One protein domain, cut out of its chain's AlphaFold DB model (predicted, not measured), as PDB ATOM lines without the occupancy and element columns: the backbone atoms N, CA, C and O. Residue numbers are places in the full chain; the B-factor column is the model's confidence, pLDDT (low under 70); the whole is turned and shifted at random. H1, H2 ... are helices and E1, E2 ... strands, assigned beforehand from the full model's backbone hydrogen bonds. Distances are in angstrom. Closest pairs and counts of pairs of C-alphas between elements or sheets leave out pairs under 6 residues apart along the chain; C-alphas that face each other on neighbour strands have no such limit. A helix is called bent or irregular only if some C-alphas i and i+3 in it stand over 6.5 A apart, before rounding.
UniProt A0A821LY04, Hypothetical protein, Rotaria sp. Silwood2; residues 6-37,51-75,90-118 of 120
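What this domain is: This is residues 6 to 37, 51 to 75 and 90 to 118 of the 120 residues of the protein "Hypothetical protein" of Rotaria sp. Silwood2 (UniProt A0A821LY04). A small ribbon of two parallel strands, E1 and E2, lies between two longer helices, H1 on one side and H2 on the other; beyond E1 runs a separate strand, E3, and residues 105 to 118, with the short H4, stick out as a tail. The printed part has 86 residues, with four named helices and three named strands that follow each other along the chain as E1, H1, E2, H2, H3, E3, H4; 54 residues are in named elements, and the class is mixed, helices and strands. It is only just compact, close to loose, with a radius of gyration of the C-alphas of 14.1 A and spans of 42 by 34 by 20 A.

Where its parts are: E1, residues 6 to 9, begins at C-alpha 6 (366.832, 387.861, 301.234). H1, residues 16 to 30, is 18.3 A long and irregular: C-alphas 18 and 21 are 7.6 A apart. E2 is residues 31 to 36, 16.5 A. H2, residues 51 to 65, is 21.6 A. H3 is residues 94 to 97, E3 residues 102 to 106, and H4 residues 112 to 116, ending at C-alpha 116 (381.756, 387.449, 276.874).

How they stand to each other: E1 and E2 are parallel neighbours at 25 degrees, with N 6 and O 32 at 2.8 A, within hydrogen-bond range. E1, H1 and E2 form a strand-helix-strand unit, two parallel strands joined through a helix, with a right-handed crossover. The closest C-alphas of H1 and E2 are Tyr 27 and Ile 33, 6.4 A; of E1 and H2, Leu 7 and Phe 61, 7.3 A. H1 and H2 are apart. E3 pairs with no named strand but is near E1, with 5 pairs of C-alphas within 10 A. H2 and H3 are only just apart, closest 8.4 A. Every O i to N i+4 pair is within hydrogen-bond range in H2 and H4, and 9 of 11 in H1; H3 is too short for such a pair.

The domain as a whole: The C-alphas of Asp 68 and Phe 117 are the two farthest apart, 43.2 A. Residues 38 to 50 and 76 to 89 are not printed, with C-alpha gaps of 14.7 A and 12.3 A. Of the links printed whole, none is long. The model's pLDDT is under 70 at residues 11 to 18 and 108 to 118.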
ATOM      1  N   TYR A   6     366.278 388.071 302.562       93.44
ATOM      2  CA  TYR A   6     366.832 387.861 301.234       93.44
ATOM      3  C   TYR A   6     367.930 388.880 300.961       93.44
ATOM      4  O   TYR A   6     367.674 390.083 300.976       93.44
ATOM      5  N   LEU A   7     369.141 388.401 300.688       93.44
ATOM      6  CA  LEU A   7     370.210 389.209 300.117       93.44
ATOM      7  C   LEU A   7     370.140 389.101 298.596       93.44
ATOM      8  O   LEU A   7     370.338 388.023 298.029       93.44
ATOM      9  N   ILE A   8     369.852 390.228 297.953       88.12
ATOM     10  CA  ILE A   8     369.689 390.345 296.507       88.12
ATOM     11  C   ILE A   8     370.681 391.385 295.993       88.12
ATOM     12  O   ILE A   8     370.928 392.414 296.624       88.12
ATOM     13  N   CYS A   9     371.251 391.126 294.827       79.88
ATOM     14  CA  CYS A   9     371.998 392.123 294.076       79.88
ATOM     15  C   CYS A   9     371.228 392.501 292.808       79.88
ATOM     16  O   CYS A   9     370.403 391.737 292.312       79.88
ATOM     17  N   HIS A  10     371.436 393.721 292.313       73.38
ATOM     18  CA  HIS A  10     370.641 394.256 291.204       73.38
ATOM     19  C   HIS A  10     371.118 393.791 289.810       73.38
ATOM     20  O   HIS A  10     370.507 394.153 288.803       73.38
ATOM     21  N   GLY A  11     372.201 393.003 289.719       64.44
ATOM     22  CA  GLY A  11     372.905 392.698 288.467       64.44
ATOM     23  C   GLY A  11     373.511 393.933 287.770       64.44
ATOM     24  O   GLY A  11     373.152 395.071 288.032       64.44
ATOM     25  N   ILE A  12     374.432 393.758 286.815       59.62
ATOM     26  CA  ILE A  12     375.169 394.891 286.193       59.62
ATOM     27  C   ILE A  12     374.288 395.913 285.436       59.62
ATOM     28  O   ILE A  12     374.724 397.039 285.201       59.62
ATOM     29  N   ARG A  13     373.072 395.544 285.011       56.97
ATOM     30  CA  ARG A  13     372.264 396.340 284.062       56.97
ATOM     31  C   ARG A  13     371.143 397.175 284.682       56.97
ATOM     32  O   ARG A  13     370.512 397.930 283.948       56.97
ATOM     33  N   HIS A  14     370.885 397.042 285.977       60.25
ATOM     34  CA  HIS A  14     369.776 397.725 286.646       60.25
ATOM     35  C   HIS A  14     370.296 398.621 287.763       60.25
ATOM     36  O   HIS A  14     371.356 398.348 288.319       60.25
ATOM     37  N   GLN A  15     369.569 399.689 288.080       66.12
ATOM     38  CA  GLN A  15     369.762 400.394 289.347       66.12
ATOM     39  C   GLN A  15     368.811 399.819 290.406       66.12
ATOM     40  O   GLN A  15     367.827 399.156 290.072       66.12
ATOM     41  N   ILE A  16     369.082 400.052 291.693       67.94
ATOM     42  CA  ILE A  16     368.191 399.586 292.775       67.94
ATOM     43  C   ILE A  16     366.782 400.165 292.611       67.94
ATOM     44  O   ILE A  16     365.792 399.507 292.925       67.94
ATOM     45  N   GLU A  17     366.682 401.381 292.090       67.06
ATOM     46  CA  GLU A  17     365.439 402.105 291.861       67.06
ATOM     47  C   GLU A  17     364.501 401.336 290.916       67.06
ATOM     48  O   GLU A  17     363.288 401.304 291.150       67.06
ATOM     49  N   ASP A  18     365.060 400.620 289.934       67.75
ATOM     50  CA  ASP A  18     364.311 399.764 289.001       67.75
ATOM     51  C   ASP A  18     363.681 398.546 289.702       67.75
ATOM     52  O   ASP A  18     362.756 397.916 289.181       67.75
ATOM     53  N   LEU A  19     364.174 398.203 290.895       71.62
ATOM     54  CA  LEU A  19     363.691 397.091 291.705       71.62
ATOM     55  C   LEU A  19     362.678 397.523 292.765       71.62
ATOM     56  O   LEU A  19     362.074 396.649 293.371       71.62
ATOM     57  N   SER A  20     362.434 398.821 292.966       71.88
ATOM     58  CA  SER A  20     361.593 399.344 294.058       71.88
ATOM     59  C   SER A  20     360.196 398.708 294.129       71.88
ATOM     60  O   SER A  20     359.824 398.136 295.150       71.88
ATOM     61  N   SER A  21     359.437 398.704 293.027       72.25
ATOM     62  CA  SER A  21     358.096 398.092 293.001       72.25
ATOM     63  C   SER A  21     358.126 396.570 293.182       72.25
ATOM     64  O   SER A  21     357.199 395.994 293.750       72.25
ATOM     65  N   LYS A  22     359.192 395.906 292.717       73.31
ATOM     66  CA  LYS A  22     359.395 394.468 292.943       73.31
ATOM     67  C   LYS A  22     359.768 394.185 294.393       73.31
ATOM     68  O   LYS A  22     359.258 393.222 294.947       73.31
ATOM     69  N   ALA A  23     360.602 395.019 295.007       78.56
ATOM     70  CA  ALA A  23     361.024 394.902 296.395       78.56
ATOM     71  C   ALA A  23     359.830 395.052 297.345       78.56
ATOM     72  O   ALA A  23     359.681 394.239 298.250       78.56
ATOM     73  N   ASP A  24     358.928 396.004 297.089       80.75
ATOM     74  CA  ASP A  24     357.706 396.178 297.884       80.75
ATOM     75  C   ASP A  24     356.796 394.948 297.841       80.75
ATOM     76  O   ASP A  24     356.253 394.526 298.865       80.75
ATOM     77  N   GLN A  25     356.602 394.371 296.652       81.06
ATOM     78  CA  GLN A  25     355.792 393.164 296.500       81.06
ATOM     79  C   GLN A  25     356.480 391.961 297.152       81.06
ATOM     80  O   GLN A  25     355.871 391.241 297.937       81.06
ATOM     81  N   PHE A  26     357.774 391.792 296.894       80.12
ATOM     82  CA  PHE A  26     358.566 390.701 297.444       80.12
ATOM     83  C   PHE A  26     358.635 390.777 298.976       80.12
ATOM     84  O   PHE A  26     358.585 389.745 299.640       80.12
ATOM     85  N   TYR A  27     358.669 391.982 299.554       85.31
ATOM     86  CA  TYR A  27     358.689 392.167 301.002       85.31
ATOM     87  C   TYR A  27     357.397 391.652 301.639       85.31
ATOM     88  O   TYR A  27     357.428 390.924 302.631       85.31
ATOM     89  N   LYS A  28     356.255 391.981 301.021       84.94
ATOM     90  CA  LYS A  28     354.934 391.517 301.461       84.94
ATOM     91  C   LYS A  28     354.789 390.002 301.353       84.94
ATOM     92  O   LYS A  28     354.191 389.397 302.238       84.94
ATOM     93  N   ASP A  29     355.330 389.413 300.291       83.94
ATOM     94  CA  ASP A  29     355.144 387.992 299.995       83.94
ATOM     95  C   ASP A  29     356.141 387.089 300.742       83.94
ATOM     96  O   ASP A  29     355.789 385.973 301.126       83.94
ATOM     97  N   PHE A  30     357.375 387.555 300.974       81.50
ATOM     98  CA  PHE A  30     358.486 386.687 301.386       81.50
ATOM     99  C   PHE A  30     359.250 387.143 302.639       81.50
ATOM    100  O   PHE A  30     359.893 386.303 303.277       81.50
ATOM    101  N   GLY A  31     359.157 388.413 303.047       87.31
ATOM    102  CA  GLY A  31     359.807 388.928 304.256       87.31
ATOM    103  C   GLY A  31     360.892 389.967 303.988       87.31
ATOM    104  O   GLY A  31     360.788 390.769 303.073       87.31
ATOM    105  N   ASN A  32     361.936 389.991 304.815       91.94
ATOM    106  CA  ASN A  32     362.946 391.050 304.774       91.94
ATOM    107  C   ASN A  32     363.793 390.967 303.499       91.94
ATOM    108  O   ASN A  32     364.145 389.876 303.054       91.94
ATOM    109  N   ILE A  33     364.191 392.116 302.953       90.19
ATOM    110  CA  ILE A  33     365.049 392.179 301.767       90.19
ATOM    111  C   ILE A  33     366.157 393.195 302.002       90.19
ATOM    112  O   ILE A  33     365.894 394.327 302.405       90.19
ATOM    113  N   LEU A  34     367.386 392.798 301.691       91.69
ATOM    114  CA  LEU A  34     368.518 393.689 301.513       91.69
ATOM    115  C   LEU A  34     368.922 393.670 300.037       91.69
ATOM    116  O   LEU A  34     369.345 392.637 299.518       91.69
ATOM    117  N   ILE A  35     368.806 394.824 299.379       89.19
ATOM    118  CA  ILE A  35     369.317 395.056 298.024       89.19
ATOM    119  C   ILE A  35     370.497 396.016 298.133       89.19
ATOM    120  O   ILE A  35     370.371 397.074 298.751       89.19
ATOM    121  N   ILE A  36     371.638 395.661 297.545       88.44
ATOM    122  CA  ILE A  36     372.856 396.482 297.602       88.44
ATOM    123  C   ILE A  36     373.268 396.998 296.229       88.44
ATOM    124  O   ILE A  36     373.074 396.319 295.226       88.44
ATOM    125  N   ASN A  37     373.893 398.178 296.215       87.56
ATOM    126  CA  ASN A  37     374.606 398.710 295.058       87.56
ATOM    127  C   ASN A  37     376.059 398.268 295.175       87.56
ATOM    128  O   ASN A  37     376.706 398.569 296.187       87.56
ATOM    129  N   ARG A  51     386.642 391.423 291.608       90.00
ATOM    130  CA  ARG A  51     387.132 391.338 292.996       90.00
ATOM    131  C   ARG A  51     386.366 392.277 293.932       90.00
ATOM    132  O   ARG A  51     386.121 391.933 295.082       90.00
ATOM    133  N   GLY A  52     386.027 393.472 293.453       91.44
ATOM    134  CA  GLY A  52     385.237 394.435 294.205       91.44
ATOM    135  C   GLY A  52     383.837 393.924 294.529       91.44
ATOM    136  O   GLY A  52     383.424 394.021 295.679       91.44
ATOM    137  N   ALA A  53     383.161 393.319 293.553       90.94
ATOM    138  CA  ALA A  53     381.818 392.775 293.720       90.94
ATOM    139  C   ALA A  53     381.771 391.636 294.754       90.94
ATOM    140  O   ALA A  53     380.885 391.637 295.604       90.94
ATOM    141  N   TYR A  54     382.759 390.731 294.762       93.06
ATOM    142  CA  TYR A  54     382.871 389.707 295.814       93.06
ATOM    143  C   TYR A  54     382.990 390.328 297.215       93.06
ATOM    144  O   TYR A  54     382.314 389.898 298.148       93.06
ATOM    145  N   ILE A  55     383.809 391.378 297.366       95.44
ATOM    146  CA  ILE A  55     383.966 392.084 298.649       95.44
ATOM    147  C   ILE A  55     382.658 392.768 299.058       95.44
ATOM    148  O   ILE A  55     382.308 392.750 300.236       95.44
ATOM    149  N   ASP A  56     381.936 393.371 298.115       94.75
ATOM    150  CA  ASP A  56     380.679 394.069 298.401       94.75
ATOM    151  C   ASP A  56     379.600 393.091 298.887       94.75
ATOM    152  O   ASP A  56     378.952 393.346 299.901       94.75
ATOM    153  N   VAL A  57     379.475 391.930 298.232       94.94
ATOM    154  CA  VAL A  57     378.545 390.863 298.635       94.94
ATOM    155  C   VAL A  57     378.894 390.304 300.013       94.94
ATOM    156  O   VAL A  57     378.014 390.208 300.868       94.94
ATOM    157  N   GLN A  58     380.173 390.006 300.276       97.19
ATOM    158  CA  GLN A  58     380.612 389.566 301.606       97.19
ATOM    159  C   GLN A  58     380.314 390.623 302.674       97.19
ATOM    160  O   GLN A  58     379.886 390.300 303.780       97.19
ATOM    161  N   THR A  59     380.527 391.900 302.352       97.12
ATOM    162  CA  THR A  59     380.277 393.011 303.280       97.12
ATOM    163  C   THR A  59     378.795 393.110 303.630       97.12
ATOM    164  O   THR A  59     378.450 393.257 304.801       97.12
ATOM    165  N   ALA A  60     377.915 392.975 302.638       96.25
ATOM    166  CA  ALA A  60     376.472 392.980 302.844       96.25
ATOM    167  C   ALA A  60     375.989 391.773 303.656       96.25
ATOM    168  O   ALA A  60     375.153 391.920 304.546       96.25
ATOM    169  N   PHE A  61     376.547 390.591 303.394       97.50
ATOM    170  CA  PHE A  61     376.256 389.396 304.174       97.50
ATOM    171  C   PHE A  61     376.686 389.562 305.637       97.50
ATOM    172  O   PHE A  61     375.882 389.362 306.542       97.50
ATOM    173  N   ASN A  62     377.909 390.041 305.876       97.50
ATOM    174  CA  ASN A  62     378.398 390.338 307.225       97.50
ATOM    175  C   ASN A  62     377.524 391.371 307.940       97.50
ATOM    176  O   ASN A  62     377.283 391.240 309.136       97.50
ATOM    177  N   TYR A  63     377.029 392.380 307.219       97.19
ATOM    178  CA  TYR A  63     376.108 393.362 307.778       97.19
ATOM    179  C   TYR A  63     374.813 392.709 308.277       97.19
ATOM    180  O   TYR A  63     374.417 392.978 309.408       97.19
ATOM    181  N   LEU A  64     374.205 391.794 307.511       96.50
ATOM    182  CA  LEU A  64     373.020 391.051 307.966       96.50
ATOM    183  C   LEU A  64     373.276 390.268 309.259       96.50
ATOM    184  O   LEU A  64     372.414 390.238 310.129       96.50
ATOM    185  N   LEU A  65     374.468 389.686 309.408       96.25
ATOM    186  CA  LEU A  65     374.860 388.954 310.618       96.25
ATOM    187  C   LEU A  65     375.067 389.858 311.842       96.25
ATOM    188  O   LEU A  65     375.136 389.355 312.960       96.25
ATOM    189  N   THR A  66     375.186 391.175 311.646       96.69
ATOM    190  CA  THR A  66     375.321 392.149 312.743       96.69
ATOM    191  C   THR A  66     373.981 392.662 313.268       96.69
ATOM    192  O   THR A  66     373.960 393.380 314.266       96.69
ATOM    193  N   LEU A  67     372.871 392.333 312.599       95.25
ATOM    194  CA  LEU A  67     371.540 392.813 312.951       95.25
ATOM    195  C   LEU A  67     370.864 391.860 313.943       95.25
ATOM    196  O   LEU A  67     370.591 390.705 313.620       95.25
ATOM    197  N   ASP A  68     370.541 392.367 315.133       93.31
ATOM    198  CA  ASP A  68     369.968 391.573 316.234       93.31
ATOM    199  C   ASP A  68     368.576 390.979 315.923       93.31
ATOM    200  O   ASP A  68     368.129 390.036 316.581       93.31
ATOM    201  N   ASP A  69     367.853 391.526 314.944       91.44
ATOM    202  CA  ASP A  69     366.502 391.104 314.564       91.44
ATOM    203  C   ASP A  69     366.462 390.086 313.406       91.44
ATOM    204  O   ASP A  69     365.404 389.477 313.145       91.44
ATOM    205  N   ILE A  70     367.615 389.841 312.772       93.69
ATOM    206  CA  ILE A  70     367.816 388.865 311.700       93.69
ATOM    207  C   ILE A  70     368.313 387.543 312.287       93.69
ATOM    208  O   ILE A  70     369.267 387.494 313.051       93.69
ATOM    209  N   ASP A  71     367.658 386.440 311.918       92.94
ATOM    210  CA  ASP A  71     368.124 385.093 312.263       92.94
ATOM    211  C   ASP A  71     369.128 384.623 311.193       92.94
ATOM    212  O   ASP A  71     368.712 384.426 310.043       92.94
ATOM    213  N   PRO A  72     370.414 384.396 311.533       91.94
ATOM    214  CA  PRO A  72     371.419 383.928 310.580       91.94
ATOM    215  C   PRO A  72     371.029 382.629 309.871       91.94
ATOM    216  O   PRO A  72     371.403 382.405 308.728       91.94
ATOM    217  N   LYS A  73     370.204 381.778 310.493       92.94
ATOM    218  CA  LYS A  73     369.751 380.516 309.886       92.94
ATOM    219  C   LYS A  73     368.628 380.689 308.866       92.94
ATOM    220  O   LYS A  73     368.133 379.695 308.333       92.94
ATOM    221  N   ARG A  74     368.188 381.925 308.620       94.62
ATOM    222  CA  ARG A  74     367.087 382.279 307.709       94.62
ATOM    223  C   ARG A  74     367.511 383.299 306.656       94.62
ATOM    224  O   ARG A  74     366.654 383.963 306.069       94.62
ATOM    225  N   ILE A  75     368.811 383.422 306.409       96.12
ATOM    226  CA  ILE A  75     369.319 384.234 305.308       96.12
ATOM    227  C   ILE A  75     369.257 383.410 304.021       96.12
ATOM    228  O   ILE A  75     369.740 382.280 303.962       96.12
ATOM    229  N   LEU A  90     380.402 383.098 297.867       95.94
ATOM    230  CA  LEU A  90     379.980 383.417 299.232       95.94
ATOM    231  C   LEU A  90     379.552 382.161 300.005       95.94
ATOM    232  O   LEU A  90     380.000 381.957 301.129       95.94
ATOM    233  N   ALA A  91     378.721 381.310 299.399       95.38
ATOM    234  CA  ALA A  91     378.200 380.100 300.031       95.38
ATOM    235  C   ALA A  91     379.210 378.950 300.122       95.38
ATOM    236  O   ALA A  91     379.059 378.073 300.972       95.38
ATOM    237  N   SER A  92     380.243 378.946 299.277       95.12
ATOM    238  CA  SER A  92     381.323 377.954 299.326       95.12
ATOM    239  C   SER A  92     382.294 378.175 300.490       95.12
ATOM    240  O   SER A  92     383.024 377.260 300.879       95.12
ATOM    241  N   GLU A  93     382.311 379.379 301.062       95.75
ATOM    242  CA  GLU A  93     383.178 379.718 302.182       95.75
ATOM    243  C   GLU A  93     382.616 379.146 303.486       95.75
ATOM    244  O   GLU A  93     381.518 379.486 303.926       95.75
ATOM    245  N   SER A  94     383.398 378.288 304.148       92.88
ATOM    246  CA  SER A  94     382.948 377.514 305.316       92.88
ATOM    247  C   SER A  94     382.483 378.363 306.503       92.88
ATOM    248  O   SER A  94     381.759 377.876 307.361       92.88
ATOM    249  N   HIS A  95     382.923 379.620 306.593       93.94
ATOM    250  CA  HIS A  95     382.506 380.542 307.653       93.94
ATOM    251  C   HIS A  95     381.178 381.255 307.345       93.94
ATOM    252  O   HIS A  95     380.586 381.853 308.241       93.94
ATOM    253  N   ASN A  96     380.698 381.168 306.102       96.31
ATOM    254  CA  ASN A  96     379.413 381.709 305.669       96.31
ATOM    255  C   ASN A  96     378.348 380.614 305.537       96.31
ATOM    256  O   ASN A  96     377.183 380.876 305.822       96.31
ATOM    257  N   SER A  97     378.735 379.398 305.126       92.50
ATOM    258  CA  SER A  97     377.805 378.318 304.765       92.50
ATOM    259  C   SER A  97     376.789 377.973 305.858       92.50
ATOM    260  O   SER A  97     375.626 377.732 305.551       92.50
ATOM    261  N   ASP A  98     377.187 378.014 307.132       94.44
ATOM    262  CA  ASP A  98     376.299 377.715 308.270       94.44
ATOM    263  C   ASP A  98     375.201 378.773 308.484       94.44
ATOM    264  O   ASP A  98     374.189 378.511 309.138       94.44
ATOM    265  N   ASN A  99     375.400 379.966 307.919       96.44
ATOM    266  CA  ASN A  99     374.508 381.116 308.015       96.44
ATOM    267  C   ASN A  99     373.783 381.401 306.686       96.44
ATOM    268  O   ASN A  99     373.190 382.464 306.524       96.44
ATOM    269  N   ILE A 100     373.840 380.487 305.712       96.44
ATOM    270  CA  ILE A 100     373.065 380.582 304.470       96.44
ATOM    271  C   ILE A 100     372.078 379.424 304.439       96.44
ATOM    272  O   ILE A 100     372.448 378.261 304.321       96.44
ATOM    273  N   HIS A 101     370.794 379.755 304.529       95.00
ATOM    274  CA  HIS A 101     369.718 378.773 304.525       95.00
ATOM    275  C   HIS A 101     369.527 378.146 303.143       95.00
ATOM    276  O   HIS A 101     369.403 376.931 303.011       95.00
ATOM    277  N   VAL A 102     369.465 378.995 302.115       93.88
ATOM    278  CA  VAL A 102     369.198 378.611 300.727       93.88
ATOM    279  C   VAL A 102     369.964 379.543 299.793       93.88
ATOM    280  O   VAL A 102     370.028 380.753 300.019       93.88
ATOM    281  N   CYS A 103     370.495 378.969 298.713       93.06
ATOM    282  CA  CYS A 103     370.972 379.701 297.543       93.06
ATOM    283  C   CYS A 103     369.970 379.522 296.396       93.06
ATOM    284  O   CYS A 103     369.764 378.400 295.932       93.06
ATOM    285  N   ILE A 104     369.366 380.614 295.933       91.38
ATOM    286  CA  ILE A 104     368.537 380.648 294.725       91.38
ATOM    287  C   ILE A 104     369.403 381.225 293.607       91.38
ATOM    288  O   ILE A 104     369.888 382.349 293.710       91.38
ATOM    289  N   LEU A 105     369.631 380.442 292.554       88.56
ATOM    290  CA  LEU A 105     370.516 380.802 291.449       88.56
ATOM    291  C   LEU A 105     369.724 380.726 290.145       88.56
ATOM    292  O   LEU A 105     369.305 379.645 289.734       88.56
ATOM    293  N   GLU A 106     369.515 381.866 289.493       83.06
ATOM    294  CA  GLU A 106     368.694 381.960 288.288       83.06
ATOM    295  C   GLU A 106     369.489 382.485 287.096       83.06
ATOM    296  O   GLU A 106     370.149 383.521 287.166       83.06
ATOM    297  N   ASN A 107     369.385 381.779 285.964       78.69
ATOM    298  CA  ASN A 107     369.978 382.178 284.680       78.69
ATOM    299  C   ASN A 107     371.460 382.586 284.786       78.69
ATOM    300  O   ASN A 107     371.894 383.539 284.142       78.69
ATOM    301  N   GLY A 108     372.211 381.895 285.648       65.88
ATOM    302  CA  GLY A 108     373.637 382.123 285.844       65.88
ATOM    303  C   GLY A 108     374.500 381.503 284.753       65.88
ATOM    304  O   GLY A 108     374.020 380.789 283.872       65.88
ATOM    305  N   PHE A 109     375.802 381.743 284.867       64.56
ATOM    306  CA  PHE A 109     376.814 381.211 283.963       64.56
ATOM    307  C   PHE A 109     377.857 380.418 284.735       64.56
ATOM    308  O   PHE A 109     378.132 380.702 285.900       64.56
ATOM    309  N   THR A 110     378.459 379.433 284.077       59.50
ATOM    310  CA  THR A 110     379.505 378.600 284.681       59.50
ATOM    311  C   THR A 110     380.907 379.176 284.501       59.50
ATOM    312  O   THR A 110     381.832 378.743 285.186       59.50
ATOM    313  N   SER A 111     381.093 380.151 283.604       57.94
ATOM    314  CA  SER A 111     382.381 380.807 283.379       57.94
ATOM    315  C   SER A 111     382.246 382.257 282.890       57.94
ATOM    316  O   SER A 111     381.274 382.626 282.238       57.94
ATOM    317  N   VAL A 112     383.276 383.080 283.131       57.31
ATOM    318  CA  VAL A 112     383.390 384.438 282.551       57.31
ATOM    319  C   VAL A 112     383.444 384.400 281.013       57.31
ATOM    320  O   VAL A 112     383.032 385.355 280.357       57.31
ATOM    321  N   ASN A 113     383.886 383.288 280.411       54.00
ATOM    322  CA  ASN A 113     383.829 383.110 278.957       54.00
ATOM    323  C   ASN A 113     382.385 383.067 278.440       54.00
ATOM    324  O   ASN A 113     382.120 383.592 277.362       54.00
ATOM    325  N   ASP A 114     381.447 382.526 279.219       48.19
ATOM    326  CA  ASP A 114     380.025 382.519 278.859       48.19
ATOM    327  C   ASP A 114     379.438 383.946 278.892       48.19
ATOM    328  O   ASP A 114     378.556 384.284 278.104       48.19
ATOM    329  N   TYR A 115     379.980 384.819 279.753       49.72
ATOM    330  CA  TYR A 115     379.601 386.232 279.855       49.72
ATOM    331  C   TYR A 115     380.055 387.050 278.632       49.72
ATOM    332  O   TYR A 115     379.321 387.922 278.172       49.72
ATOM    333  N   PHE A 116     381.221 386.740 278.049       47.56
ATOM    334  CA  PHE A 116     381.756 387.449 276.874       47.56
ATOM    335  C   PHE A 116     380.859 387.350 275.625       47.56
ATOM    336  O   PHE A 116     380.878 388.263 274.804       47.56
ATOM    337  N   PHE A 117     380.037 386.301 275.499       43.66
ATOM    338  CA  PHE A 117     379.128 386.101 274.360       43.66
ATOM    339  C   PHE A 117     377.753 386.780 274.500       43.66
ATOM    340  O   PHE A 117     376.957 386.723 273.570       43.66
ATOM    341  N   LEU A 118     377.448 387.419 275.636       42.06
ATOM    342  CA  LEU A 118     376.138 388.050 275.895       42.06
ATOM    343  C   LEU A 118     376.163 389.586 275.907       42.06
ATOM    344  O   LEU A 118     375.134 390.242 276.105       42.06
TER     345      LEU A 118